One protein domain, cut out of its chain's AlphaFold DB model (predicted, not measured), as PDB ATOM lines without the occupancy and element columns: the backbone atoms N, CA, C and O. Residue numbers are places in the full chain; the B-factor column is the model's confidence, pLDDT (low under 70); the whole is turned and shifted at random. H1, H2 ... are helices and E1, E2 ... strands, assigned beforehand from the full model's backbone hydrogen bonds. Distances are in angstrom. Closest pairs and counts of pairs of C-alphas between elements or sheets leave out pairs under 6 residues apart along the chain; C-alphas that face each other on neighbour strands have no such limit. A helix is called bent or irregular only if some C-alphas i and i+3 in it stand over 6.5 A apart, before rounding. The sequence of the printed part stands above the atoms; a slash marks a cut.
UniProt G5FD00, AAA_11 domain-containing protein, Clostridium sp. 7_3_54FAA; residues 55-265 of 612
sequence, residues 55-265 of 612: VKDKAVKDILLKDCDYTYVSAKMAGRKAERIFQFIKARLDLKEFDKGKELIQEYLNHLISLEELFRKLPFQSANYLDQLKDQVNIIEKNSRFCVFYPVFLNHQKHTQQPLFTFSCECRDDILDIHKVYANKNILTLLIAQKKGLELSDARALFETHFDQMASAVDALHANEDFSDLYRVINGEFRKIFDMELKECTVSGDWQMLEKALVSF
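What this domain is: This is residues 55 to 265 of the 612 residues of the protein "AAA_11 domain-containing protein" of Clostridium sp. 7_3_54FAA (UniProt G5FD00). What is the overall shape? A strongly twisted antiparallel sheet, E1 - E8 - E2 - E5 - E6, sits in the middle of an elongated body, with a lobe of helices H1 to H4 at one end and helices H5, H6 and H7 towards the other. A small antiparallel sheet, E4 - E3 - E7, continues from it where E2 runs on into E3, E4 into E5 and E7 into E8. What is it made of? The printed part has 211 residues with seven named helices and eight named strands, in the order E1 H1 H2 H3 H4 E2 E3 E4 E5 E6 H5 H6 H7 E7 E8, and its class is mixed. It is loose, with a radius of gyration of the C-alphas of 21.5 A and spans of 64 by 37 by 27 A.

Where its parts are: Where are the strands? E1 is residues 61 to 63, from C-alpha 61 at (172.386, 169.667, 185.940), E8 261 to 264, E2 145 to 149, E5 165 to 172, 22.0 A long, and E6 175 to 183, 23.6 A. The small sheet has E4, 160 to 163, E3, 152 to 155, and E7, 255 to 258. Where are the helices? H1 is residues 70 to 90, 29.5 A long, ending at C-alpha 90 (148.929, 167.511, 182.062), H2 98 to 109, H3 115 to 121 and H4 130 to 142. H5 is 185 to 196, H6 200 to 219, 24.2 A, and H7 227 to 242, 22.0 A.

How they stand to each other: What pairs the strands? N 63 and O 261 of E1 and E8 are 2.9 A apart, N 149 and O 262 of E2 and E8 2.8 A, and N 168 and O 180 of the hairpin E5 and E6 2.8 A. In the small sheet N 153 and O 162 of the hairpin E3 and E4, and N 154 and O 256 of E3 and E7, are each 2.8 A apart. Which helices are on the large sheet? H1 and H7 with the large sheet make two layers, helices on one face of a sheet, each of the two at a height over the sheet of 10.8 A; H6 is on the same face as H7. How do helices meet? H1 touches H4 with residues 81 to 89 alone, closest C-alphas Ile 85 and Val 137, 6.1 A, and H5 touches H6, closest C-alphas Ala 193 and Ala 203, 5.3 A. Every O i to N i+4 pair is within hydrogen-bond range in H1, H2, H3, H4, H5 and H7, and 14 of 16 in H6, which is irregular, C-alphas 206 and 209 being 8.0 A apart.

The domain as a whole: How large is it? The C-alphas farthest apart, of Arg 120 and Gly 197, are 64.8 A apart. Are there cuts or weak places? The printed part has no cut, the link from H7 to E7 is long, and pLDDT is under 70 at residues 56 to 59, 95, 129, 173 and 222 to 225.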
ATOM      1  N   VAL A  55     176.027 166.267 174.366       70.00
ATOM      2  CA  VAL A  55     174.993 166.328 175.404       70.00
ATOM      3  C   VAL A  55     173.885 167.265 174.918       70.00
ATOM      4  O   VAL A  55     174.053 168.484 174.913       70.00
ATOM      5  N   LYS A  56     172.754 166.702 174.472       64.88
ATOM      6  CA  LYS A  56     171.604 167.467 173.945       64.88
ATOM      7  C   LYS A  56     170.448 167.628 174.934       64.88
ATOM      8  O   LYS A  56     169.481 168.332 174.632       64.88
ATOM      9  N   ASP A  57     170.536 167.006 176.107       66.12
ATOM     10  CA  ASP A  57     169.522 167.152 177.146       66.12
ATOM     11  C   ASP A  57     169.536 168.584 177.717       66.12
ATOM     12  O   ASP A  57     170.514 169.065 178.285       66.12
ATOM     13  N   LYS A  58     168.413 169.289 177.551       63.53
ATOM     14  CA  LYS A  58     168.234 170.674 178.010       63.53
ATOM     15  C   LYS A  58     168.003 170.785 179.521       63.53
ATOM     16  O   LYS A  58     168.002 171.894 180.048       63.53
ATOM     17  N   ALA A  59     167.749 169.671 180.206       66.94
ATOM     18  CA  ALA A  59     167.457 169.618 181.636       66.94
ATOM     19  C   ALA A  59     168.637 169.148 182.498       66.94
ATOM     20  O   ALA A  59     168.481 169.013 183.717       66.94
ATOM     21  N   VAL A  60     169.800 168.948 181.877       78.31
ATOM     22  CA  VAL A  60     171.052 168.565 182.531       78.31
ATOM     23  C   VAL A  60     171.383 169.502 183.690       78.31
ATOM     24  O   VAL A  60     171.111 170.707 183.653       78.31
ATOM     25  N   LYS A  61     171.959 168.933 184.748       81.50
ATOM     26  CA  LYS A  61     172.386 169.667 185.940       81.50
ATOM     27  C   LYS A  61     173.899 169.651 186.084       81.50
ATOM     28  O   LYS A  61     174.517 168.593 186.038       81.50
ATOM     29  N   ASP A  62     174.456 170.830 186.325       85.81
ATOM     30  CA  ASP A  62     175.854 171.000 186.701       85.81
ATOM     31  C   ASP A  62     176.073 170.557 188.149       85.81
ATOM     32  O   ASP A  62     175.356 170.996 189.059       85.81
ATOM     33  N   ILE A  63     177.117 169.766 188.377       85.62
ATOM     34  CA  ILE A  63     177.554 169.384 189.717       85.62
ATOM     35  C   ILE A  63     179.077 169.244 189.778       85.62
ATOM     36  O   ILE A  63     179.731 168.936 188.784       85.62
ATOM     37  N   LEU A  64     179.674 169.475 190.945       82.88
ATOM     38  CA  LEU A  64     181.052 169.049 191.175       82.88
ATOM     39  C   LEU A  64     181.062 167.530 191.355       82.88
ATOM     40  O   LEU A  64     180.224 166.994 192.071       82.88
ATOM     41  N   LEU A  65     182.023 166.839 190.737       76.81
ATOM     42  CA  LEU A  65     182.066 165.369 190.738       76.81
ATOM     43  C   LEU A  65     182.050 164.775 192.160       76.81
ATOM     44  O   LEU A  65     181.358 163.801 192.410       76.81
ATOM     45  N   LYS A  66     182.749 165.422 193.099       75.81
ATOM     46  CA  LYS A  66     182.810 165.057 194.526       75.81
ATOM     47  C   LYS A  66     181.488 165.206 195.291       75.81
ATOM     48  O   LYS A  66     181.339 164.619 196.353       75.81
ATOM     49  N   ASP A  67     180.572 166.023 194.779       80.56
ATOM     50  CA  ASP A  67     179.275 166.291 195.404       80.56
ATOM     51  C   ASP A  67     178.177 165.413 194.760       80.56
ATOM     52  O   ASP A  67     177.000 165.545 195.087       80.56
ATOM     53  N   CYS A  68     178.549 164.530 193.819       80.25
ATOM     54  CA  CYS A  68     177.657 163.604 193.125       80.25
ATOM     55  C   CYS A  68     177.448 162.324 193.942       80.25
ATOM     56  O   CYS A  68     177.904 161.247 193.566       80.25
ATOM     57  N   ASP A  69     176.751 162.463 195.069       80.25
ATOM     58  CA  ASP A  69     176.423 161.373 195.985       80.25
ATOM     59  C   ASP A  69     174.976 160.865 195.822       80.25
ATOM     60  O   ASP A  69     174.150 161.441 195.103       80.25
ATOM     61  N   TYR A  70     174.657 159.763 196.509       81.56
ATOM     62  CA  TYR A  70     173.311 159.183 196.505       81.56
ATOM     63  C   TYR A  70     172.244 160.199 196.941       81.56
ATOM     64  O   TYR A  70     171.178 160.292 196.327       81.56
ATOM     65  N   THR A  71     172.534 161.000 197.970       83.00
ATOM     66  CA  THR A  71     171.609 161.995 198.532       83.00
ATOM     67  C   THR A  71     171.190 163.031 197.490       83.00
ATOM     68  O   THR A  71     170.005 163.342 197.344       83.00
ATOM     69  N   TYR A  72     172.151 163.556 196.729       85.12
ATOM     70  CA  TYR A  72     171.891 164.510 195.663       85.12
ATOM     71  C   TYR A  72     171.112 163.865 194.511       85.12
ATOM     72  O   TYR A  72     170.092 164.407 194.070       85.12
ATOM     73  N   VAL A  73     171.589 162.717 194.018       84.31
ATOM     74  CA  VAL A  73     171.023 162.032 192.846       84.31
ATOM     75  C   VAL A  73     169.584 161.601 193.119       84.31
ATOM     76  O   VAL A  73     168.707 161.896 192.308       84.31
ATOM     77  N   SER A  74     169.308 160.986 194.271       83.25
ATOM     78  CA  SER A  74     167.962 160.537 194.659       83.25
ATOM     79  C   SER A  74     166.964 161.697 194.752       83.25
ATOM     80  O   SER A  74     165.895 161.643 194.136       83.25
ATOM     81  N   ALA A  75     167.330 162.798 195.419       83.75
ATOM     82  CA  ALA A  75     166.470 163.973 195.557       83.75
ATOM     83  C   ALA A  75     166.157 164.629 194.200       83.75
ATOM     84  O   ALA A  75     165.015 165.012 193.921       83.75
ATOM     85  N   LYS A  76     167.163 164.756 193.324       85.69
ATOM     86  CA  LYS A  76     166.974 165.315 191.977       85.69
ATOM     87  C   LYS A  76     166.184 164.381 191.065       85.69
ATOM     88  O   LYS A  76     165.329 164.864 190.319       85.69
ATOM     89  N   MET A  77     166.412 163.074 191.159       84.06
ATOM     90  CA  MET A  77     165.683 162.060 190.404       84.06
ATOM     91  C   MET A  77     164.198 162.045 190.782       84.06
ATOM     92  O   MET A  77     163.353 162.071 189.889       84.06
ATOM     93  N   ALA A  78     163.863 162.095 192.075       83.06
ATOM     94  CA  ALA A  78     162.478 162.185 192.544       83.06
ATOM     95  C   ALA A  78     161.769 163.435 191.991       83.06
ATOM     96  O   ALA A  78     160.671 163.345 191.436       83.06
ATOM     97  N   GLY A  79     162.435 164.595 192.045       83.44
ATOM     98  CA  GLY A  79     161.917 165.832 191.457       83.44
ATOM     99  C   GLY A  79     161.682 165.724 189.945       83.44
ATOM    100  O   GLY A  79     160.657 166.189 189.440       83.44
ATOM    101  N   ARG A  80     162.591 165.066 189.215       83.50
ATOM    102  CA  ARG A  80     162.463 164.876 187.765       83.50
ATOM    103  C   ARG A  80     161.354 163.892 187.392       83.50
ATOM    104  O   ARG A  80     160.602 164.168 186.458       83.50
ATOM    105  N   LYS A  81     161.215 162.782 188.124       86.12
ATOM    106  CA  LYS A  81     160.104 161.830 187.960       86.12
ATOM    107  C   LYS A  81     158.762 162.540 188.107       86.12
ATOM    108  O   LYS A  81     157.900 162.388 187.242       86.12
ATOM    109  N   ALA A  82     158.625 163.382 189.134       85.19
ATOM    110  CA  ALA A  82     157.407 164.154 189.362       85.19
ATOM    111  C   ALA A  82     157.085 165.075 188.177       85.19
ATOM    112  O   ALA A  82     155.950 165.114 187.701       85.19
ATOM    113  N   GLU A  83     158.096 165.778 187.658       84.81
ATOM    114  CA  GLU A  83     157.944 166.663 186.504       84.81
ATOM    115  C   GLU A  83     157.525 165.901 185.237       84.81
ATOM    116  O   GLU A  83     156.612 166.347 184.540       84.81
ATOM    117  N   ARG A  84     158.132 164.740 184.949       82.69
ATOM    118  CA  ARG A  84     157.790 163.928 183.767       82.69
ATOM    119  C   ARG A  84     156.385 163.352 183.843       82.69
ATOM    120  O   ARG A  84     155.636 163.479 182.876       82.69
ATOM    121  N   ILE A  85     156.017 162.766 184.984       85.38
ATOM    122  CA  ILE A  85     154.660 162.249 185.213       85.38
ATOM    123  C   ILE A  85     153.651 163.386 185.016       85.38
ATOM    124  O   ILE A  85     152.664 163.224 184.297       85.38
ATOM    125  N   PHE A  86     153.936 164.568 185.568       84.38
ATOM    126  CA  PHE A  86     153.073 165.729 185.398       84.38
ATOM    127  C   PHE A  86     152.979 166.173 183.933       84.38
ATOM    128  O   PHE A  86     151.871 166.336 183.437       84.38
ATOM    129  N   GLN A  87     154.094 166.333 183.211       84.06
ATOM    130  CA  GLN A  87     154.084 166.726 181.793       84.06
ATOM    131  C   GLN A  87     153.290 165.746 180.922       84.06
ATOM    132  O   GLN A  87     152.532 166.180 180.054       84.06
ATOM    133  N   PHE A  88     153.429 164.446 181.184       81.12
ATOM    134  CA  PHE A  88     152.751 163.395 180.434       81.12
ATOM    135  C   PHE A  88     151.232 163.389 180.668       81.12
ATOM    136  O   PHE A  88     150.453 163.176 179.740       81.12
ATOM    137  N   ILE A  89     150.798 163.680 181.896       81.44
ATOM    138  CA  ILE A  89     149.382 163.643 182.282       81.44
ATOM    139  C   ILE A  89     148.687 165.013 182.114       81.44
ATOM    140  O   ILE A  89     147.470 165.068 181.931       81.44
ATOM    141  N   LYS A  90     149.440 166.124 182.094       83.88
ATOM    142  CA  LYS A  90     148.929 167.511 182.062       83.88
ATOM    143  C   LYS A  90     147.881 167.757 180.980       83.88
ATOM    144  O   LYS A  90     146.888 168.424 181.250       83.88
ATOM    145  N   ALA A  91     148.081 167.222 179.775       80.50
ATOM    146  CA  ALA A  91     147.164 167.418 178.649       80.50
ATOM    147  C   ALA A  91     145.771 166.798 178.870       80.50
ATOM    148  O   ALA A  91     144.839 167.126 178.142       80.50
ATOM    149  N   ARG A  92     145.628 165.901 179.856       81.25
ATOM    150  CA  ARG A  92     144.374 165.203 180.173       81.25
ATOM    151  C   ARG A  92     143.779 165.579 181.532       81.25
ATOM    152  O   ARG A  92     142.727 165.044 181.879       81.25
ATOM    153  N   LEU A  93     144.425 166.471 182.285       81.00
ATOM    154  CA  LEU A  93     143.932 166.982 183.568       81.00
ATOM    155  C   LEU A  93     143.069 168.228 183.379       81.00
ATOM    156  O   LEU A  93     143.270 169.000 182.439       81.00
ATOM    157  N   ASP A  94     142.127 168.454 184.293       77.00
ATOM    158  CA  ASP A  94     141.443 169.745 184.389       77.00
ATOM    159  C   ASP A  94     142.446 170.861 184.748       77.00
ATOM    160  O   ASP A  94     143.197 170.770 185.724       77.00
ATOM    161  N   LEU A  95     142.437 171.937 183.951       66.06
ATOM    162  CA  LEU A  95     143.295 173.120 184.081       66.06
ATOM    163  C   LEU A  95     143.179 173.797 185.459       66.06
ATOM    164  O   LEU A  95     144.096 174.514 185.859       66.06
ATOM    165  N   LYS A  96     142.070 173.587 186.182       73.81
ATOM    166  CA  LYS A  96     141.809 174.194 187.499       73.81
ATOM    167  C   LYS A  96     142.467 173.468 188.678       73.81
ATOM    168  O   LYS A  96     142.506 174.032 189.765       73.81
ATOM    169  N   GLU A  97     142.989 172.255 188.486       70.69
ATOM    170  CA  GLU A  97     143.481 171.400 189.583       70.69
ATOM    171  C   GLU A  97     144.955 170.972 189.426       70.69
ATOM    172  O   GLU A  97     145.386 169.956 189.974       70.69
ATOM    173  N   PHE A  98     145.773 171.743 188.702       79.69
ATOM    174  CA  PHE A  98     147.181 171.389 188.478       79.69
ATOM    175  C   PHE A  98     148.031 171.296 189.749       79.69
ATOM    176  O   PHE A  98     148.894 170.421 189.820       79.69
ATOM    177  N   ASP A  99     147.801 172.159 190.739       79.44
ATOM    178  CA  ASP A  99     148.587 172.154 191.981       79.44
ATOM    179  C   ASP A  99     148.307 170.894 192.808       79.44
ATOM    180  O   ASP A  99     149.230 170.178 193.191       79.44
ATOM    181  N   LYS A 100     147.028 170.527 192.926       78.56
ATOM    182  CA  LYS A 100     146.581 169.273 193.546       78.56
ATOM    183  C   LYS A 100     147.098 168.038 192.798       78.56
ATOM    184  O   LYS A 100     147.454 167.038 193.414       78.56
ATOM    185  N   GLY A 101     147.196 168.109 191.468       80.06
ATOM    186  CA  GLY A 101     147.817 167.060 190.656       80.06
ATOM    187  C   GLY A 101     149.302 166.849 190.970       80.06
ATOM    188  O   GLY A 101     149.754 165.708 191.022       80.06
ATOM    189  N   LYS A 102     150.066 167.921 191.219       82.94
ATOM    190  CA  LYS A 102     151.490 167.822 191.587       82.94
ATOM    191  C   LYS A 102     151.696 167.219 192.976       82.94
ATOM    192  O   LYS A 102     152.596 166.398 193.128       82.94
ATOM    193  N   GLU A 103     150.873 167.599 193.953       83.81
ATOM    194  CA  GLU A 103     150.926 167.048 195.316       83.81
ATOM    195  C   GLU A 103     150.671 165.537 195.316       83.81
ATOM    196  O   GLU A 103     151.474 164.775 195.847       83.81
ATOM    197  N   LEU A 104     149.631 165.080 194.611       84.00
ATOM    198  CA  LEU A 104     149.320 163.651 194.492       84.00
ATOM    199  C   LEU A 104     150.443 162.854 193.806       84.00
ATOM    200  O   LEU A 104     150.732 161.727 194.202       84.00
ATOM    201  N   ILE A 105     151.109 163.424 192.796       85.69
ATOM    202  CA  ILE A 105     152.265 162.777 192.152       85.69
ATOM    203  C   ILE A 105     153.437 162.646 193.136       85.69
ATOM    204  O   ILE A 105     154.117 161.620 193.135       85.69
ATOM    205  N   GLN A 106     153.676 163.651 193.986       85.00
ATOM    206  CA  GLN A 106     154.704 163.574 195.027       85.00
ATOM    207  C   GLN A 106     154.359 162.527 196.092       85.00
ATOM    208  O   GLN A 106     155.231 161.753 196.479       85.00
ATOM    209  N   GLU A 107     153.098 162.449 196.526       85.25
ATOM    210  CA  GLU A 107     152.633 161.398 197.440       85.25
ATOM    211  C   GLU A 107     152.846 159.998 196.852       85.25
ATOM    212  O   GLU A 107     153.301 159.096 197.555       85.25
ATOM    213  N   TYR A 108     152.571 159.820 195.557       86.00
ATOM    214  CA  TYR A 108     152.794 158.556 194.856       86.00
ATOM    215  C   TYR A 108     154.279 158.174 194.799       86.00
ATOM    216  O   TYR A 108     154.631 157.046 195.136       86.00
ATOM    217  N   LEU A 109     155.161 159.111 194.436       83.56
ATOM    218  CA  LEU A 109     156.608 158.863 194.370       83.56
ATOM    219  C   LEU A 109     157.242 158.611 195.743       83.56
ATOM    220  O   LEU A 109     158.257 157.931 195.826       83.56
ATOM    221  N   ASN A 110     156.632 159.123 196.813       83.19
ATOM    222  CA  ASN A 110     157.014 158.825 198.193       83.19
ATOM    223  C   ASN A 110     156.381 157.521 198.720       83.19
ATOM    224  O   ASN A 110     156.457 157.247 199.916       83.19
ATOM    225  N   HIS A 111     155.724 156.740 197.854       82.69
ATOM    226  CA  HIS A 111     155.006 155.506 198.186       82.69
ATOM    227  C   HIS A 111     153.895 155.669 199.246       82.69
ATOM    228  O   HIS A 111     153.516 154.699 199.903       82.69
ATOM    229  N   LEU A 112     153.338 156.877 199.407       85.19
ATOM    230  CA  LEU A 112     152.233 157.151 200.339       85.19
ATOM    231  C   LEU A 112     150.871 156.718 199.779       85.19
ATOM    232  O   LEU A 112     149.957 156.420 200.544       85.19
ATOM    233  N   ILE A 113     150.737 156.682 198.451       87.06
ATOM    234  CA  ILE A 113     149.533 156.236 197.736       87.06
ATOM    235  C   ILE A 113     149.909 155.258 196.619       87.06
ATOM    236  O   ILE A 113     151.008 155.314 196.070       87.06
ATOM    237  N   SER A 114     148.988 154.363 196.253       88.25
ATOM    238  CA  SER A 114     149.193 153.427 195.135       88.25
ATOM    239  C   SER A 114     148.947 154.079 193.767       88.25
ATOM    240  O   SER A 114     148.269 155.102 193.666       88.25
ATOM    241  N   LEU A 115     149.432 153.456 192.683       85.81
ATOM    242  CA  LEU A 115     149.157 153.897 191.305       85.81
ATOM    243  C   LEU A 115     147.646 153.938 191.001       85.81
ATOM    244  O   LEU A 115     147.159 154.846 190.328       85.81
ATOM    245  N   GLU A 116     146.892 152.967 191.519       85.19
ATOM    246  CA  GLU A 116     145.434 152.903 191.373       85.19
ATOM    247  C   GLU A 116     144.748 154.061 192.103       85.19
ATOM    248  O   GLU A 116     143.812 154.675 191.585       85.19
ATOM    249  N   GLU A 117     145.247 154.399 193.289       84.06
ATOM    250  CA  GLU A 117     144.729 155.489 194.105       84.06
ATOM    251  C   GLU A 117     145.081 156.866 193.527       84.06
ATOM    252  O   GLU A 117     144.223 157.751 193.515       84.06
ATOM    253  N   LEU A 118     146.282 157.023 192.958       85.12
ATOM    254  CA  LEU A 118     146.685 158.206 192.197       85.12
ATOM    255  C   LEU A 118     145.703 158.461 191.045       85.12
ATOM    256  O   LEU A 118     145.115 159.537 190.954       85.12
ATOM    257  N   PHE A 119     145.462 157.457 190.197       86.19
ATOM    258  CA  PHE A 119     144.568 157.604 189.045       86.19
ATOM    259  C   PHE A 119     143.091 157.764 189.433       86.19
ATOM    260  O   PHE A 119     142.317 158.325 188.661       86.19
ATOM    261  N   ARG A 120     142.687 157.314 190.627       83.88
ATOM    262  CA  ARG A 120     141.341 157.559 191.163       83.88
ATOM    263  C   ARG A 120     141.167 158.987 191.687       83.88
ATOM    264  O   ARG A 120     140.070 159.532 191.585       83.88
ATOM    265  N   LYS A 121     142.210 159.565 192.291       83.69
ATOM    266  CA  LYS A 121     142.183 160.913 192.886       83.69
ATOM    267  C   LYS A 121     142.468 162.027 191.870       83.69
ATOM    268  O   LYS A 121     142.082 163.167 192.121       83.69
ATOM    269  N   LEU A 122     143.124 161.715 190.748       83.75
ATOM    270  CA  LEU A 122     143.430 162.684 189.694       83.75
ATOM    271  C   LEU A 122     142.180 163.066 188.865       83.75
ATOM    272  O   LEU A 122     141.464 162.186 188.381       83.75
ATOM    273  N   PRO A 123     141.927 164.370 188.643       76.62
ATOM    274  CA  PRO A 123     140.763 164.861 187.904       76.62
ATOM    275  C   PRO A 123     140.994 164.812 186.381       76.62
ATOM    276  O   PRO A 123     141.387 165.801 185.755       76.62
ATOM    277  N   PHE A 124     140.772 163.646 185.770       81.88
ATOM    278  CA  PHE A 124     140.884 163.470 184.317       81.88
ATOM    279  C   PHE A 124     139.660 163.997 183.555       81.88
ATOM    280  O   PHE A 124     138.521 163.787 183.966       81.88
ATOM    281  N   GLN A 125     139.888 164.597 182.384       79.12
ATOM    282  CA  GLN A 125     138.820 165.081 181.494       79.12
ATOM    283  C   GLN A 125     138.058 163.946 180.777       79.12
ATOM    284  O   GLN A 125     136.911 164.122 180.376       79.12
ATOM    285  N   SER A 126     138.692 162.781 180.581       74.56
ATOM    286  CA  SER A 126     138.104 161.613 179.906       74.56
ATOM    287  C   SER A 126     138.688 160.305 180.448       74.56
ATOM    288  O   SER A 126     139.874 160.243 180.771       74.56
ATOM    289  N   ALA A 127     137.877 159.243 180.457       72.00
ATOM    290  CA  ALA A 127     138.280 157.901 180.884       72.00
ATOM    291  C   ALA A 127     138.986 157.065 179.793       72.00
ATOM    292  O   ALA A 127     139.467 155.965 180.065       72.00
ATOM    293  N   ASN A 128     139.070 157.561 178.555       73.31
ATOM    294  CA  ASN A 128     139.642 156.800 177.446       73.31
ATOM    295  C   ASN A 128     141.175 156.706 177.545       73.31
ATOM    296  O   ASN A 128     141.863 157.696 177.810       73.31
ATOM    297  N   TYR A 129     141.717 155.514 177.264       65.44
ATOM    298  CA  TYR A 129     143.159 155.221 177.228       65.44
ATOM    299  C   TYR A 129     143.903 155.506 178.545       65.44
ATOM    300  O   TYR A 129     145.090 155.839 178.517       65.44
ATOM    301  N   LEU A 130     143.225 155.406 179.696       74.50
ATOM    302  CA  LEU A 130     143.863 155.572 181.008       74.50
ATOM    303  C   LEU A 130     144.828 154.426 181.340       74.50
ATOM    304  O   LEU A 130     145.832 154.664 182.001       74.50
ATOM    305  N   ASP A 131     144.583 153.209 180.854       74.81
ATOM    306  CA  ASP A 131     145.457 152.067 181.162       74.81
ATOM    307  C   ASP A 131     146.835 152.190 180.494       74.81
ATOM    308  O   ASP A 131     147.851 151.985 181.151       74.81
ATOM    309  N   GLN A 132     146.900 152.687 179.252       74.81
ATOM    310  CA  GLN A 132     148.179 153.029 178.606       74.81
ATOM    311  C   GLN A 132     148.947 154.118 179.370       74.81
ATOM    312  O   GLN A 132     150.177 154.115 179.388       74.81
ATOM    313  N   LEU A 133     148.232 155.060 180.000       77.75
ATOM    314  CA  LEU A 133     148.864 156.082 180.832       77.75
ATOM    315  C   LEU A 133     149.422 155.484 182.124       77.75
ATOM    316  O   LEU A 133     150.526 155.853 182.514       77.75
ATOM    317  N   LYS A 134     148.698 154.565 182.773       81.62
ATOM    318  CA  LYS A 134     149.175 153.874 183.983       81.62
ATOM    319  C   LYS A 134     150.476 153.124 183.719       81.62
ATOM    320  O   LYS A 134     151.406 153.261 184.508       81.62
ATOM    321  N   ASP A 135     150.560 152.397 182.605       79.00
ATOM    322  CA  ASP A 135     151.767 151.651 182.229       79.00
ATOM    323  C   ASP A 135     152.980 152.579 182.102       79.00
ATOM    324  O   ASP A 135     154.043 152.305 182.656       79.00
ATOM    325  N   GLN A 136     152.808 153.725 181.442       77.94
ATOM    326  CA  GLN A 136     153.870 154.720 181.267       77.94
ATOM    327  C   GLN A 136     154.279 155.389 182.585       77.94
ATOM    328  O   GLN A 136     155.468 155.557 182.848       77.94
ATOM    329  N   VAL A 137     153.320 155.728 183.451       83.56
ATOM    330  CA  VAL A 137     153.613 156.293 184.780       83.56
ATOM    331  C   VAL A 137     154.397 155.301 185.637       83.56
ATOM    332  O   VAL A 137     155.372 155.691 186.275       83.56
ATOM    333  N   ASN A 138     154.028 154.021 185.591       81.50
ATOM    334  CA  ASN A 138     154.729 152.944 186.287       81.50
ATOM    335  C   ASN A 138     156.162 152.751 185.756       81.50
ATOM    336  O   ASN A 138     157.086 152.518 186.527       81.50
ATOM    337  N   ILE A 139     156.374 152.885 184.441       80.00
ATOM    338  CA  ILE A 139     157.718 152.851 183.840       80.00
ATOM    339  C   ILE A 139     158.571 154.028 184.341       80.00
ATOM    340  O   ILE A 139     159.733 153.831 184.694       80.00
ATOM    341  N   ILE A 140     158.009 155.241 184.402       81.56
ATOM    342  CA  ILE A 140     158.727 156.435 184.881       81.56
ATOM    343  C   ILE A 140     159.082 156.308 186.369       81.56
ATOM    344  O   ILE A 140     160.189 156.674 186.768       81.56
ATOM    345  N   GLU A 141     158.167 155.791 187.189       83.12
ATOM    346  CA  GLU A 141     158.388 155.596 188.624       83.12
ATOM    347  C   GLU A 141     159.501 154.578 188.898       83.12
ATOM    348  O   GLU A 141     160.423 154.880 189.659       83.12
ATOM    349  N   LYS A 142     159.499 153.447 188.186       81.69
ATOM    350  CA  LYS A 142     160.529 152.405 188.306       81.69
ATOM    351  C   LYS A 142     161.888 152.786 187.729       81.69
ATOM    352  O   LYS A 142     162.861 152.083 187.978       81.69
ATOM    353  N   ASN A 143     161.982 153.863 186.951       82.38
ATOM    354  CA  ASN A 143     163.245 154.255 186.339       82.38
ATOM    355  C   ASN A 143     164.239 154.768 187.395       82.38
ATOM    356  O   ASN A 143     164.085 155.857 187.938       82.38
ATOM    357  N   SER A 144     165.270 153.986 187.678       83.69
ATOM    358  CA  SER A 144     166.375 154.306 188.590       83.69
ATOM    359  C   SER A 144     167.653 154.718 187.853       83.69
ATOM    360  O   SER A 144     168.684 154.931 188.490       83.69
ATOM    361  N   ARG A 145     167.619 154.817 186.518       85.06
ATOM    362  CA  ARG A 145     168.803 155.050 185.686       85.06
ATOM    363  C   ARG A 145     169.081 156.532 185.484       85.06
ATOM    364  O   ARG A 145     168.164 157.345 185.372       85.06
ATOM    365  N   PHE A 146     170.361 156.869 185.405       85.19
ATOM    366  CA  PHE A 146     170.845 158.215 185.128       85.19
ATOM    367  C   PHE A 146     172.229 158.162 184.470       85.19
ATOM    368  O   PHE A 146     172.909 157.135 184.490       85.19
ATOM    369  N   CYS A 147     172.654 159.278 183.883       85.94
ATOM    370  CA  CYS A 147     173.977 159.418 183.288       85.94
ATOM    371  C   CYS A 147     174.761 160.542 183.957       85.94
ATOM    372  O   CYS A 147     174.232 161.635 184.178       85.94
ATOM    373  N   VAL A 148     176.044 160.290 184.208       86.62
ATOM    374  CA  VAL A 148     177.019 161.311 184.599       86.62
ATOM    375  C   VAL A 148     178.006 161.495 183.455       86.62
ATOM    376  O   VAL A 148     178.468 160.534 182.852       86.62
ATOM    377  N   PHE A 149     178.333 162.736 183.141       86.62
ATOM    378  CA  PHE A 149     179.203 163.116 182.037       86.62
ATOM    379  C   PHE A 149     180.407 163.865 182.597       86.62
ATOM    380  O   PHE A 149     180.246 164.932 183.202       86.62
ATOM    381  N   TYR A 150     181.607 163.318 182.411       87.94
ATOM    382  CA  TYR A 150     182.832 163.935 182.911       87.94
ATOM    383  C   TYR A 150     184.099 163.357 182.255       87.94
ATOM    384  O   TYR A 150     184.189 162.148 182.082       87.94
ATOM    385  N   PRO A 151     185.127 164.172 181.965       89.00
ATOM    386  CA  PRO A 151     185.094 165.630 181.886       89.00
ATOM    387  C   PRO A 151     184.321 166.120 180.657       89.00
ATOM    388  O   PRO A 151     184.223 165.409 179.662       89.00
ATOM    389  N   VAL A 152     183.771 167.335 180.719       88.25
ATOM    390  CA  VAL A 152     182.952 167.904 179.636       88.25
ATOM    391  C   VAL A 152     183.699 169.016 178.912       88.25
ATOM    392  O   VAL A 152     184.271 169.900 179.544       88.25
ATOM    393  N   PHE A 153     183.654 168.991 177.584       87.81
ATOM    394  CA  PHE A 153     184.279 169.963 176.697       87.81
ATOM    395  C   PHE A 153     183.215 170.770 175.949       87.81
ATOM    396  O   PHE A 153     182.354 170.212 175.272       87.81
ATOM    397  N   LEU A 154     183.276 172.093 176.066       86.50
ATOM    398  CA  LEU A 154     182.411 173.043 175.375       86.50
ATOM    399  C   LEU A 154     183.094 173.543 174.100       86.50
ATOM    400  O   LEU A 154     184.222 174.028 174.161       86.50
ATOM    401  N   ASN A 155     182.384 173.479 172.974       85.12
ATOM    402  CA  ASN A 155     182.758 174.140 171.729       85.12
ATOM    403  C   ASN A 155     182.040 175.498 171.617       85.12
ATOM    404  O   ASN A 155     180.812 175.544 171.512       85.12
ATOM    405  N   HIS A 156     182.799 176.593 171.603       82.25
ATOM    406  CA  HIS A 156     182.289 177.969 171.557       82.25
ATOM    407  C   HIS A 156     181.681 178.364 170.208       82.25
ATOM    408  O   HIS A 156     180.770 179.183 170.184       82.25
ATOM    409  N   GLN A 157     182.128 177.773 169.094       78.12
ATOM    410  CA  GLN A 157     181.577 178.067 167.763       78.12
ATOM    411  C   GLN A 157     180.243 177.368 167.513       78.12
ATOM    412  O   GLN A 157     179.330 177.942 166.927       78.12
ATOM    413  N   LYS A 158     180.142 176.100 167.923       75.31
ATOM    414  CA  LYS A 158     178.946 175.276 167.706       75.31
ATOM    415  C   LYS A 158     177.946 175.360 168.858       75.31
ATOM    416  O   LYS A 158     176.816 174.918 168.694       75.31
ATOM    417  N   HIS A 159     178.353 175.918 169.999       78.38
ATOM    418  CA  HIS A 159     177.599 175.907 171.257       78.38
ATOM    419  C   HIS A 159     177.209 174.488 171.709       78.38
ATOM    420  O   HIS A 159     176.122 174.265 172.238       78.38
ATOM    421  N   THR A 160     178.106 173.522 171.500       78.88
ATOM    422  CA  THR A 160     177.880 172.099 171.798       78.88
ATOM    423  C   THR A 160     178.767 171.635 172.945       78.88
ATOM    424  O   THR A 160     179.954 171.961 172.977       78.88
ATOM    425  N   GLN A 161     178.215 170.836 173.856       83.75
ATOM    426  CA  GLN A 161     178.952 170.206 174.953       83.75
ATOM    427  C   GLN A 161     179.174 168.725 174.643       83.75
ATOM    428  O   GLN A 161     178.238 168.026 174.267       83.75
ATOM    429  N   GLN A 162     180.404 168.242 174.796       84.56
ATOM    430  CA  GLN A 162     180.782 166.860 174.518       84.56
ATOM    431  C   GLN A 162     181.566 166.287 175.701       84.56
ATOM    432  O   GLN A 162     182.573 166.872 176.108       84.56
ATOM    433  N   PRO A 163     181.126 165.163 176.284       87.25
ATOM    434  CA  PRO A 163     181.842 164.525 177.371       87.25
ATOM    435  C   PRO A 163     182.991 163.688 176.820       87.25
ATOM    436  O   PRO A 163     182.878 163.117 175.738       87.25
ATOM    437  N   LEU A 164     184.082 163.584 177.573       87.69
ATOM    438  CA  LEU A 164     185.125 162.599 177.316       87.69
ATOM    439  C   LEU A 164     184.721 161.220 177.837       87.69
ATOM    440  O   LEU A 164     184.933 160.246 177.123       87.69
ATOM    441  N   PHE A 165     184.114 161.138 179.026       86.56
ATOM    442  CA  PHE A 165     183.508 159.901 179.514       86.56
ATOM    443  C   PHE A 165     182.044 160.090 179.903       86.56
ATOM    444  O   PHE A 165     181.657 161.112 180.479       86.56
ATOM    445  N   THR A 166     181.248 159.069 179.600       85.94
ATOM    446  CA  THR A 166     179.850 158.952 180.021       85.94
ATOM    447  C   THR A 166     179.723 157.752 180.942       85.94
ATOM    448  O   THR A 166     180.056 156.638 180.550       85.94
ATOM    449  N   PHE A 167     179.223 157.971 182.150       84.56
ATOM    450  CA  PHE A 167     178.972 156.953 183.160       84.56
ATOM    451  C   PHE A 167     177.472 156.659 183.182       84.56
ATOM    452  O   PHE A 167     176.670 157.518 183.552       84.56
ATOM    453  N   SER A 168     177.084 155.457 182.764       83.56
ATOM    454  CA  SER A 168     175.714 154.957 182.877       83.56
ATOM    455  C   SER A 168     175.533 154.306 184.238       83.56
ATOM    456  O   SER A 168     176.248 153.361 184.578       83.56
ATOM    457  N   CYS A 169     174.595 154.841 185.013       84.19
ATOM    458  CA  CYS A 169     174.459 154.545 186.429       84.19
ATOM    459  C   CYS A 169     173.018 154.166 186.785       84.19
ATOM    460  O   CYS A 169     172.065 154.587 186.121       84.19
ATOM    461  N   GLU A 170     172.853 153.409 187.865       85.19
ATOM    462  CA  GLU A 170     171.561 153.073 188.455       85.19
ATOM    463  C   GLU A 170     171.571 153.334 189.966       85.19
ATOM    464  O   GLU A 170     172.551 153.096 190.664       85.19
ATOM    465  N   CYS A 171     170.469 153.871 190.476       81.88
ATOM    466  CA  CYS A 171     170.276 154.170 191.888       81.88
ATOM    467  C   CYS A 171     169.558 152.990 192.571       81.88
ATOM    468  O   CYS A 171     168.394 152.731 192.254       81.88
ATOM    469  N   ARG A 172     170.228 152.265 193.483       77.88
ATOM    470  CA  ARG A 172     169.669 151.094 194.198       77.88
ATOM    471  C   ARG A 172     170.057 151.096 195.672       77.88
ATOM    472  O   ARG A 172     171.221 151.305 195.972       77.88
ATOM    473  N   ASP A 173     169.104 150.805 196.560       68.19
ATOM    474  CA  ASP A 173     169.334 150.499 197.986       68.19
ATOM    475  C   ASP A 173     170.379 151.408 198.675       68.19
ATOM    476  O   ASP A 173     171.348 150.927 199.257       68.19
ATOM    477  N   ASP A 174     170.200 152.731 198.574       71.12
ATOM    478  CA  ASP A 174     171.095 153.761 199.137       71.12
ATOM    479  C   ASP A 174     172.518 153.838 198.538       71.12
ATOM    480  O   ASP A 174     173.402 154.509 199.077       71.12
ATOM    481  N   ILE A 175     172.744 153.199 197.386       76.88
ATOM    482  CA  ILE A 175     174.022 153.152 196.666       76.88
ATOM    483  C   ILE A 175     173.828 153.595 195.201       76.88
ATOM    484  O   ILE A 175     172.768 153.425 194.591       76.88
ATOM    485  N   LEU A 176     174.872 154.203 194.632       78.69
ATOM    486  CA  LEU A 176     174.980 154.472 193.199       78.69
ATOM    487  C   LEU A 176     175.801 153.355 192.547       78.69
ATOM    488  O   LEU A 176     176.972 153.188 192.875       78.69
ATOM    489  N   ASP A 177     175.184 152.603 191.642       80.44
ATOM    490  CA  ASP A 177     175.838 151.543 190.879       80.44
ATOM    491  C   ASP A 177     176.239 152.079 189.497       80.44
ATOM    492  O   ASP A 177     175.419 152.676 188.791       80.44
ATOM    493  N   ILE A 178     177.501 151.893 189.109       79.94
ATOM    494  CA  ILE A 178     178.016 152.290 187.796       79.94
ATOM    495  C   ILE A 178     178.047 151.044 186.917       79.94
ATOM    496  O   ILE A 178     178.958 150.221 186.979       79.94
ATOM    497  N   HIS A 179     177.051 150.929 186.043       75.75
ATOM    498  CA  HIS A 179     176.912 149.770 185.170       75.75
ATOM    499  C   HIS A 179     177.921 149.755 184.031       75.75
ATOM    500  O   HIS A 179     178.414 148.689 183.652       75.75
ATOM    501  N   LYS A 180     178.164 150.922 183.427       77.00
ATOM    502  CA  LYS A 180     178.939 151.015 182.192       77.00
ATOM    503  C   LYS A 180     179.568 152.386 182.025       77.00
ATOM    504  O   LYS A 180     178.940 153.398 182.338       77.00
ATOM    505  N   VAL A 181     180.773 152.420 181.468       80.75
ATOM    506  CA  VAL A 181     181.472 153.661 181.127       80.75
ATOM    507  C   VAL A 181     181.792 153.671 179.636       80.75
ATOM    508  O   VAL A 181     182.210 152.667 179.068       80.75
ATOM    509  N   TYR A 182     181.598 154.819 178.995       80.12
ATOM    510  CA  TYR A 182     181.860 155.029 177.574       80.12
ATOM    511  C   TYR A 182     182.923 156.110 177.394       80.12
ATOM    512  O   TYR A 182     182.936 157.077 178.153       80.12
ATOM    513  N   ALA A 183     183.782 155.977 176.379       83.19
ATOM    514  CA  ALA A 183     184.851 156.931 176.076       83.19
ATOM    515  C   ALA A 183     184.640 157.616 174.716       83.19
ATOM    516  O   ALA A 183     184.593 156.962 173.680       83.19
ATOM    517  N   ASN A 184     184.559 158.942 174.681       83.50
ATOM    518  CA  ASN A 184     184.287 159.677 173.451       83.50
ATOM    519  C   ASN A 184     185.527 159.749 172.545       83.50
ATOM    520  O   ASN A 184     186.474 160.497 172.809       83.50
ATOM    521  N   LYS A 185     185.500 159.009 171.432       81.00
ATOM    522  CA  LYS A 185     186.595 158.940 170.454       81.00
ATOM    523  C   LYS A 185     186.860 160.280 169.776       81.00
ATOM    524  O   LYS A 185     188.012 160.574 169.464       81.00
ATOM    525  N   ASN A 186     185.838 161.111 169.560       81.88
ATOM    526  CA  ASN A 186     186.021 162.427 168.940       81.88
ATOM    527  C   ASN A 186     186.805 163.369 169.857       81.88
ATOM    528  O   ASN A 186     187.737 164.029 169.396       81.88
ATOM    529  N   ILE A 187     186.479 163.381 171.152       86.44
ATOM    530  CA  ILE A 187     187.217 164.178 172.136       86.44
ATOM    531  C   ILE A 187     188.613 163.602 172.377       86.44
ATOM    532  O   ILE A 187     189.571 164.368 172.398       86.44
ATOM    533  N   LEU A 188     188.775 162.276 172.459       87.31
ATOM    534  CA  LEU A 188     190.105 161.653 172.505       87.31
ATOM    535  C   LEU A 188     190.959 162.056 171.294       87.31
ATOM    536  O   LEU A 188     192.103 162.470 171.457       87.31
ATOM    537  N   THR A 189     190.386 162.015 170.086       86.00
ATOM    538  CA  THR A 189     191.068 162.448 168.856       86.00
ATOM    539  C   THR A 189     191.486 163.913 168.947       86.00
ATOM    540  O   THR A 189     192.629 164.235 168.636       86.00
ATOM    541  N   LEU A 190     190.592 164.796 169.405       87.06
ATOM    542  CA  LEU A 190     190.876 166.221 169.589       87.06
ATOM    543  C   LEU A 190     192.032 166.452 170.573       87.06
ATOM    544  O   LEU A 190     192.954 167.207 170.267       87.06
ATOM    545  N   LEU A 191     191.995 165.791 171.732       89.00
ATOM    546  CA  LEU A 191     193.009 165.910 172.780       89.00
ATOM    547  C   LEU A 191     194.390 165.461 172.290       89.00
ATOM    548  O   LEU A 191     195.382 166.161 172.499       89.00
ATOM    549  N   ILE A 192     194.454 164.320 171.597       88.88
ATOM    550  CA  ILE A 192     195.706 163.794 171.044       88.88
ATOM    551  C   ILE A 192     196.217 164.672 169.901       88.88
ATOM    552  O   ILE A 192     197.407 164.993 169.877       88.88
ATOM    553  N   ALA A 193     195.338 165.112 168.996       87.56
ATOM    554  CA  ALA A 193     195.699 165.996 167.891       87.56
ATOM    555  C   ALA A 193     196.344 167.290 168.402       87.56
ATOM    556  O   ALA A 193     197.436 167.647 167.963       87.56
ATOM    557  N   GLN A 194     195.733 167.947 169.394       88.56
ATOM    558  CA  GLN A 194     196.278 169.184 169.957       88.56
ATOM    559  C   GLN A 194     197.578 168.956 170.736       88.56
ATOM    560  O   GLN A 194     198.537 169.705 170.555       88.56
ATOM    561  N   LYS A 195     197.663 167.897 171.551       88.19
ATOM    562  CA  LYS A 195     198.879 167.585 172.320       88.19
ATOM    563  C   LYS A 195     200.075 167.236 171.428       88.19
ATOM    564  O   LYS A 195     201.211 167.542 171.788       88.19
ATOM    565  N   LYS A 196     199.838 166.574 170.292       87.06
ATOM    566  CA  LYS A 196     200.885 166.137 169.351       87.06
ATOM    567  C   LYS A 196     201.104 167.105 168.182       87.06
ATOM    568  O   LYS A 196     202.034 166.888 167.414       87.06
ATOM    569  N   GLY A 197     200.292 168.158 168.057       85.69
ATOM    570  CA  GLY A 197     200.373 169.123 166.957       85.69
ATOM    571  C   GLY A 197     200.007 168.528 165.591       85.69
ATOM    572  O   GLY A 197     200.638 168.870 164.597       85.69
ATOM    573  N   LEU A 198     199.034 167.612 165.552       88.06
ATOM    574  CA  LEU A 198     198.567 166.922 164.344       88.06
ATOM    575  C   LEU A 198     197.235 167.500 163.849       88.06
ATOM    576  O   LEU A 198     196.450 168.034 164.636       88.06
ATOM    577  N   GLU A 199     196.933 167.319 162.562       83.62
ATOM    578  CA  GLU A 199     195.568 167.505 162.068       83.62
ATOM    579  C   GLU A 199     194.634 166.398 162.591       83.62
ATOM    580  O   GLU A 199     195.052 165.275 162.883       83.62
ATOM    581  N   LEU A 200     193.336 166.703 162.707       80.31
ATOM    582  CA  LEU A 200     192.340 165.771 163.259       80.31
ATOM    583  C   LEU A 200     192.213 164.474 162.441       80.31
ATOM    584  O   LEU A 200     191.994 163.410 163.019       80.31
ATOM    585  N   SER A 201     192.337 164.552 161.114       73.75
ATOM    586  CA  SER A 201     192.320 163.383 160.224       73.75
ATOM    587  C   SER A 201     193.509 162.460 160.471       73.75
ATOM    588  O   SER A 201     193.334 161.242 160.533       73.75
ATOM    589  N   ASP A 202     194.689 163.038 160.677       77.50
ATOM    590  CA  ASP A 202     195.931 162.291 160.875       77.50
ATOM    591  C   ASP A 202     195.956 161.636 162.252       77.50
ATOM    592  O   ASP A 202     196.277 160.456 162.375       77.50
ATOM    593  N   ALA A 203     195.539 162.367 163.291       81.69
ATOM    594  CA  ALA A 203     195.391 161.813 164.632       81.69
ATOM    595  C   ALA A 203     194.397 160.641 164.648       81.69
ATOM    596  O   ALA A 203     194.663 159.619 165.280       81.69
ATOM    597  N   ARG A 204     193.281 160.757 163.913       80.38
ATOM    598  CA  ARG A 204     192.288 159.684 163.792       80.38
ATOM    599  C   ARG A 204     192.874 158.433 163.138       80.38
ATOM    600  O   ARG A 204     192.634 157.347 163.644       80.38
ATOM    601  N   ALA A 205     193.641 158.584 162.061       75.94
ATOM    602  CA  ALA A 205     194.239 157.454 161.352       75.94
ATOM    603  C   ALA A 205     195.398 156.802 162.132       75.94
ATOM    604  O   ALA A 205     195.506 155.581 162.176       75.94
ATOM    605  N   LEU A 206     196.264 157.602 162.762       83.31
ATOM    606  CA  LEU A 206     197.460 157.106 163.455       83.31
ATOM    607  C   LEU A 206     197.147 156.430 164.797       83.31
ATOM    608  O   LEU A 206     197.862 155.513 165.198       83.31
ATOM    609  N   PHE A 207     196.098 156.876 165.494       84.81
ATOM    610  CA  PHE A 207     195.765 156.413 166.845       84.81
ATOM    611  C   PHE A 207     194.469 155.595 166.921       84.81
ATOM    612  O   PHE A 207     194.030 155.281 168.024       84.81
ATOM    613  N   GLU A 208     193.882 155.195 165.787       79.81
ATOM    614  CA  GLU A 208     192.634 154.412 165.724       79.81
ATOM    615  C   GLU A 208     192.650 153.202 166.674       79.81
ATOM    616  O   GLU A 208     191.774 153.051 167.525       79.81
ATOM    617  N   THR A 209     193.724 152.412 166.622       79.00
ATOM    618  CA  THR A 209     193.910 151.230 167.474       79.00
ATOM    619  C   THR A 209     193.997 151.564 168.964       79.00
ATOM    620  O   THR A 209     193.494 150.809 169.791       79.00
ATOM    621  N   HIS A 210     194.595 152.701 169.322       86.69
ATOM    622  CA  HIS A 210     194.715 153.155 170.709       86.69
ATOM    623  C   HIS A 210     193.370 153.679 171.232       86.69
ATOM    624  O   HIS A 210     193.015 153.437 172.385       86.69
ATOM    625  N   PHE A 211     192.577 154.346 170.385       83.81
ATOM    626  CA  PHE A 211     191.217 154.761 170.739       83.81
ATOM    627  C   PHE A 211     190.299 153.560 170.979       83.81
ATOM    628  O   PHE A 211     189.520 153.574 171.932       83.81
ATOM    629  N   ASP A 212     190.415 152.506 170.168       77.31
ATOM    630  CA  ASP A 212     189.667 151.259 170.364       77.31
ATOM    631  C   ASP A 212     190.087 150.522 171.641       77.31
ATOM    632  O   ASP A 212     189.235 150.029 172.387       77.31
ATOM    633  N   GLN A 213     191.390 150.491 171.935       84.75
ATOM    634  CA  GLN A 213     191.911 149.952 173.193       84.75
ATOM    635  C   GLN A 213     191.387 150.733 174.399       84.75
ATOM    636  O   GLN A 213     190.966 150.118 175.373       84.75
ATOM    637  N   MET A 214     191.350 152.067 174.323       87.12
ATOM    638  CA  MET A 214     190.827 152.907 175.403       87.12
ATOM    639  C   MET A 214     189.334 152.679 175.623       87.12
ATOM    640  O   MET A 214     188.903 152.502 176.759       87.12
ATOM    641  N   ALA A 215     188.547 152.634 174.546       80.50
ATOM    642  CA  ALA A 215     187.122 152.332 174.630       80.50
ATOM    643  C   ALA A 215     186.880 150.957 175.276       80.50
ATOM    644  O   ALA A 215     186.029 150.843 176.152       80.50
ATOM    645  N   SER A 216     187.679 149.948 174.916       80.94
ATOM    646  CA  SER A 216     187.584 148.595 175.484       80.94
ATOM    647  C   SER A 216     188.024 148.532 176.951       80.94
ATOM    648  O   SER A 216     187.398 147.847 177.755       80.94
ATOM    649  N   ALA A 217     189.095 149.246 177.317       85.25
ATOM    650  CA  ALA A 217     189.608 149.284 178.684       85.25
ATOM    651  C   ALA A 217     188.614 149.951 179.640       85.25
ATOM    652  O   ALA A 217     188.405 149.461 180.743       85.25
ATOM    653  N   VAL A 218     187.979 151.038 179.195       83.75
ATOM    654  CA  VAL A 218     186.944 151.746 179.954       83.75
ATOM    655  C   VAL A 218     185.654 150.925 180.046       83.75
ATOM    656  O   VAL A 218     185.044 150.893 181.110       83.75
ATOM    657  N   ASP A 219     185.269 150.222 178.978       77.06
ATOM    658  CA  ASP A 219     184.080 149.356 178.957       77.06
ATOM    659  C   ASP A 219     184.181 148.178 179.939       77.06
ATOM    660  O   ASP A 219     183.190 147.781 180.548       77.06
ATOM    661  N   ALA A 220     185.392 147.649 180.135       80.44
ATOM    662  CA  ALA A 220     185.666 146.566 181.076       80.44
ATOM    663  C   ALA A 220     185.622 146.998 182.555       80.44
ATOM    664  O   ALA A 220     185.722 146.150 183.447       80.44
ATOM    665  N   LEU A 221     185.498 148.301 182.839       78.75
ATOM    666  CA  LEU A 221     185.377 148.809 184.201       78.75
ATOM    667  C   LEU A 221     183.942 148.607 184.701       78.75
ATOM    668  O   LEU A 221     183.035 149.370 184.377       78.75
ATOM    669  N   HIS A 222     183.756 147.591 185.540       63.44
ATOM    670  CA  HIS A 222     182.546 147.394 186.336       63.44
ATOM    671  C   HIS A 222     182.901 147.683 187.796       63.44
ATOM    672  O   HIS A 222     183.619 146.891 188.410       63.44
ATOM    673  N   ALA A 223     182.479 148.824 188.345       57.97
ATOM    674  CA  ALA A 223     182.921 149.242 189.675       57.97
ATOM    675  C   ALA A 223     181.766 149.720 190.567       57.97
ATOM    676  O   ALA A 223     181.064 150.667 190.233       57.97
ATOM    677  N   ASN A 224     181.671 149.106 191.753       56.00
ATOM    678  CA  ASN A 224     180.897 149.559 192.918       56.00
ATOM    679  C   ASN A 224     181.678 150.623 193.730       56.00
ATOM    680  O   ASN A 224     181.729 150.555 194.959       56.00
ATOM    681  N   GLU A 225     182.369 151.549 193.062       57.62
ATOM    682  CA  GLU A 225     183.255 152.544 193.692       57.62
ATOM    683  C   GLU A 225     182.800 153.983 193.391       57.62
ATOM    684  O   GLU A 225     182.051 154.229 192.448       57.62
ATOM    685  N   ASP A 226     183.270 154.945 194.192       71.69
ATOM    686  CA  ASP A 226     183.025 156.380 193.995       71.69
ATOM    687  C   ASP A 226     183.554 156.852 192.621       71.69
ATOM    688  O   ASP A 226     184.623 156.434 192.158       71.69
ATOM    689  N   PHE A 227     182.838 157.779 191.978       76.06
ATOM    690  CA  PHE A 227     183.194 158.373 190.686       76.06
ATOM    691  C   PHE A 227     184.631 158.909 190.659       76.06
ATOM    692  O   PHE A 227     185.305 158.835 189.627       76.06
ATOM    693  N   SER A 228     185.118 159.444 191.783       75.75
ATOM    694  CA  SER A 228     186.483 159.971 191.888       75.75
ATOM    695  C   SER A 228     187.555 158.877 191.797       75.75
ATOM    696  O   SER A 228     188.596 159.082 191.161       75.75
ATOM    697  N   ASP A 229     187.322 157.714 192.408       79.12
ATOM    698  CA  ASP A 229     188.254 156.584 192.356       79.12
ATOM    699  C   ASP A 229     188.236 155.927 190.975       79.12
ATOM    700  O   ASP A 229     189.301 155.707 190.385       79.12
ATOM    701  N   LEU A 230     187.048 155.748 190.391       82.44
ATOM    702  CA  LEU A 230     186.897 155.234 189.032       82.44
ATOM    703  C   LEU A 230     187.588 156.138 188.002       82.44
ATOM    704  O   LEU A 230     188.329 155.661 187.139       82.44
ATOM    705  N   TYR A 231     187.435 157.458 188.125       83.31
ATOM    706  CA  TYR A 231     188.141 158.404 187.261       83.31
ATOM    707  C   TYR A 231     189.668 158.302 187.412       83.31
ATOM    708  O   TYR A 231     190.411 158.455 186.438       83.31
ATOM    709  N   ARG A 232     190.177 157.997 188.612       84.62
ATOM    710  CA  ARG A 232     191.612 157.755 188.827       84.62
ATOM    711  C   ARG A 232     192.087 156.485 188.111       84.62
ATOM    712  O   ARG A 232     193.171 156.513 187.529       84.62
ATOM    713  N   VAL A 233     191.286 155.419 188.102       86.81
ATOM    714  CA  VAL A 233     191.577 154.182 187.350       86.81
ATOM    715  C   VAL A 233     191.611 154.455 185.845       86.81
ATOM    716  O   VAL A 233     192.584 154.093 185.184       86.81
ATOM    717  N   ILE A 234     190.620 155.184 185.323       88.12
ATOM    718  CA  ILE A 234     190.553 155.578 183.906       88.12
ATOM    719  C   ILE A 234     191.799 156.371 183.487       88.12
ATOM    720  O   ILE A 234     192.375 156.104 182.434       88.12
ATOM    721  N   ASN A 235     192.266 157.311 184.318       87.88
ATOM    722  CA  ASN A 235     193.513 158.042 184.056       87.88
ATOM    723  C   ASN A 235     194.739 157.113 183.995       87.88
ATOM    724  O   ASN A 235     195.648 157.343 183.197       87.88
ATOM    725  N   GLY A 236     194.766 156.060 184.816       87.75
ATOM    726  CA  GLY A 236     195.815 155.042 184.789       87.75
ATOM    727  C   GLY A 236     195.825 154.235 183.489       87.75
ATOM    728  O   GLY A 236     196.892 154.042 182.908       87.75
ATOM    729  N   GLU A 237     194.656 153.807 183.006       89.62
ATOM    730  CA  GLU A 237     194.526 153.121 181.709       89.62
ATOM    731  C   GLU A 237     194.886 154.044 180.541       89.62
ATOM    732  O   GLU A 237     195.632 153.647 179.645       89.62
ATOM    733  N   PHE A 238     194.471 155.313 180.597       90.69
ATOM    734  CA  PHE A 238     194.870 156.311 179.609       90.69
ATOM    735  C   PHE A 238     196.397 156.453 179.532       90.69
ATOM    736  O   PHE A 238     196.960 156.408 178.439       90.69
ATOM    737  N   ARG A 239     197.084 156.547 180.684       90.94
ATOM    738  CA  ARG A 239     198.555 156.615 180.731       90.94
ATOM    739  C   ARG A 239     199.199 155.387 180.093       90.94
ATOM    740  O   ARG A 239     200.163 155.537 179.352       90.94
ATOM    741  N   LYS A 240     198.682 154.185 180.363       91.12
ATOM    742  CA  LYS A 240     199.219 152.939 179.791       91.12
ATOM    743  C   LYS A 240     199.077 152.883 178.270       91.12
ATOM    744  O   LYS A 240     199.978 152.384 177.608       91.12
ATOM    745  N   ILE A 241     197.954 153.363 177.734       90.69
ATOM    746  CA  ILE A 241     197.629 153.258 176.306       90.69
ATOM    747  C   ILE A 241     198.319 154.361 175.498       90.69
ATOM    748  O   ILE A 241     198.881 154.087 174.443       90.69
ATOM    749  N   PHE A 242     198.290 155.605 175.977       87.94
ATOM    750  CA  PHE A 242     198.778 156.765 175.221       87.94
ATOM    751  C   PHE A 242     200.181 157.236 175.632       87.94
ATOM    752  O   PHE A 242     200.700 158.168 175.018       87.94
ATOM    753  N   ASP A 243     200.789 156.613 176.648       87.25
ATOM    754  CA  ASP A 243     202.096 156.987 177.215       87.25
ATOM    755  C   ASP A 243     202.171 158.477 177.612       87.25
ATOM    756  O   ASP A 243     203.160 159.174 177.392       87.25
ATOM    757  N   MET A 244     201.063 159.008 178.143       88.19
ATOM    758  CA  MET A 244     200.960 160.397 178.598       88.19
ATOM    759  C   MET A 244     199.840 160.580 179.624       88.19
ATOM    760  O   MET A 244     198.900 159.791 179.692       88.19
ATOM    761  N   GLU A 245     199.910 161.655 180.405       85.88
ATOM    762  CA  GLU A 245     198.846 162.017 181.343       85.88
ATOM    763  C   GLU A 245     197.667 162.694 180.646       85.88
ATOM    764  O   GLU A 245     197.848 163.654 179.903       85.88
ATOM    765  N   LEU A 246     196.435 162.309 180.999       84.94
ATOM    766  CA  LEU A 246     195.238 163.000 180.502       84.94
ATOM    767  C   LEU A 246     195.228 164.490 180.890       84.94
ATOM    768  O   LEU A 246     194.782 165.335 180.120       84.94
ATOM    769  N   LYS A 247     195.779 164.834 182.063       82.31
ATOM    770  CA  LYS A 247     195.919 166.226 182.532       82.31
ATOM    771  C   LYS A 247     196.850 167.071 181.663       82.31
ATOM    772  O   LYS A 247     196.760 168.293 181.693       82.31
ATOM    773  N   GLU A 248     197.759 166.440 180.926       79.50
ATOM    774  CA  GLU A 248     198.649 167.139 180.004       79.50
ATOM    775  C   GLU A 248     197.993 167.451 178.657       79.50
ATOM    776  O   GLU A 248     198.546 168.235 177.880       79.50
ATOM    777  N   CYS A 249     196.847 166.835 178.362       80.56
ATOM    778  CA  CYS A 249     196.053 167.101 177.174       80.56
ATOM    779  C   CYS A 249     195.144 168.305 177.437       80.56
ATOM    780  O   CYS A 249     193.998 168.167 177.862       80.56
ATOM    781  N   THR A 250     195.665 169.507 177.204       79.62
ATOM    782  CA  THR A 250     194.866 170.731 177.268       79.62
ATOM    783  C   THR A 250     194.186 170.997 175.932       79.62
ATOM    784  O   THR A 250     194.759 170.769 174.868       79.62
ATOM    785  N   VAL A 251     192.950 171.495 175.993       81.62
ATOM    786  CA  VAL A 251     192.259 172.029 174.817       81.62
ATOM    787  C   VAL A 251     192.522 173.526 174.672       81.62
ATOM    788  O   VAL A 251     192.632 174.248 175.662       81.62
ATOM    789  N   SER A 252     192.626 173.989 173.430       77.19
ATOM    790  CA  SER A 252     192.852 175.384 173.049       77.19
ATOM    791  C   SER A 252     191.945 175.802 171.884       77.19
ATOM    792  O   SER A 252     191.353 174.958 171.203       77.19
ATOM    793  N   GLY A 253     191.836 177.117 171.657       83.44
ATOM    794  CA  GLY A 253     191.002 177.698 170.602       83.44
ATOM    795  C   GLY A 253     189.520 177.708 170.974       83.44
ATOM    796  O   GLY A 253     189.148 178.206 172.032       83.44
ATOM    797  N   ASP A 254     188.677 177.144 170.107       84.38
ATOM    798  CA  ASP A 254     187.215 177.118 170.278       84.38
ATOM    799  C   ASP A 254     186.729 176.137 171.353       84.38
ATOM    800  O   ASP A 254     185.526 176.024 171.575       84.38
ATOM    801  N   TRP A 255     187.635 175.404 171.997       87.06
ATOM    802  CA  TRP A 255     187.304 174.358 172.956       87.06
ATOM    803  C   TRP A 255     187.733 174.723 174.372       87.06
ATOM    804  O   TRP A 255     188.849 175.185 174.598       87.06
ATOM    805  N   GLN A 256     186.857 174.448 175.335       88.25
ATOM    806  CA  GLN A 256     187.105 174.666 176.755       88.25
ATOM    807  C   GLN A 256     186.643 173.460 177.576       88.25
ATOM    808  O   GLN A 256     185.508 173.017 177.440       88.25
ATOM    809  N   MET A 257     187.497 172.961 178.469       87.88
ATOM    810  CA  MET A 257     187.103 171.968 179.471       87.88
ATOM    811  C   MET A 257     186.343 172.655 180.615       87.88
ATOM    812  O   MET A 257     186.788 173.677 181.140       87.88
ATOM    813  N   LEU A 258     185.201 172.099 181.005       85.69
ATOM    814  CA  LEU A 258     184.412 172.556 182.145       85.69
ATOM    815  C   LEU A 258     184.887 171.854 183.425       85.69
ATOM    816  O   LEU A 258     185.093 170.644 183.443       85.69
ATOM    817  N   GLU A 259     184.996 172.600 184.525       78.94
ATOM    818  CA  GLU A 259     185.407 172.070 185.841       78.94
ATOM    819  C   GLU A 259     184.283 171.323 186.587       78.94
ATOM    820  O   GLU A 259     184.396 171.023 187.776       78.94
ATOM    821  N   LYS A 260     183.172 171.035 185.907       83.94
ATOM    822  CA  LYS A 260     181.973 170.428 186.486       83.94
ATOM    823  C   LYS A 260     181.579 169.186 185.699       83.94
ATOM    824  O   LYS A 260     181.800 169.111 184.491       83.94
ATOM    825  N   ALA A 261     180.984 168.231 186.397       86.31
ATOM    826  CA  ALA A 261     180.270 167.126 185.788       86.31
ATOM    827  C   ALA A 261     178.855 167.574 185.407       86.31
ATOM    828  O   ALA A 261     178.273 168.470 186.027       86.31
ATOM    829  N   LEU A 262     178.308 166.929 184.386       86.75
ATOM    830  CA  LEU A 262     176.926 167.106 183.964       86.75
ATOM    831  C   LEU A 262     176.141 165.840 184.306       86.75
ATOM    832  O   LEU A 262     176.597 164.738 184.012       86.75
ATOM    833  N   VAL A 263     174.966 165.986 184.918       86.62
ATOM    834  CA  VAL A 263     174.092 164.860 185.281       86.62
ATOM    835  C   VAL A 263     172.782 164.957 184.518       86.62
ATOM    836  O   VAL A 263     172.113 165.995 184.551       86.62
ATOM    837  N   SER A 264     172.408 163.864 183.857       85.31
ATOM    838  CA  SER A 264     171.109 163.701 183.208       85.31
ATOM    839  C   SER A 264     170.320 162.573 183.864       85.31
ATOM    840  O   SER A 264     170.843 161.490 184.110       85.31
ATOM    841  N   PHE A 265     169.043 162.842 184.124       80.06
ATOM    842  CA  PHE A 265     168.057 161.883 184.641       80.06
ATOM    843  C   PHE A 265     167.087 161.426 183.543       80.06
ATOM    844  O   PHE A 265     166.016 160.876 183.808       80.06
TER     845      PHE A 265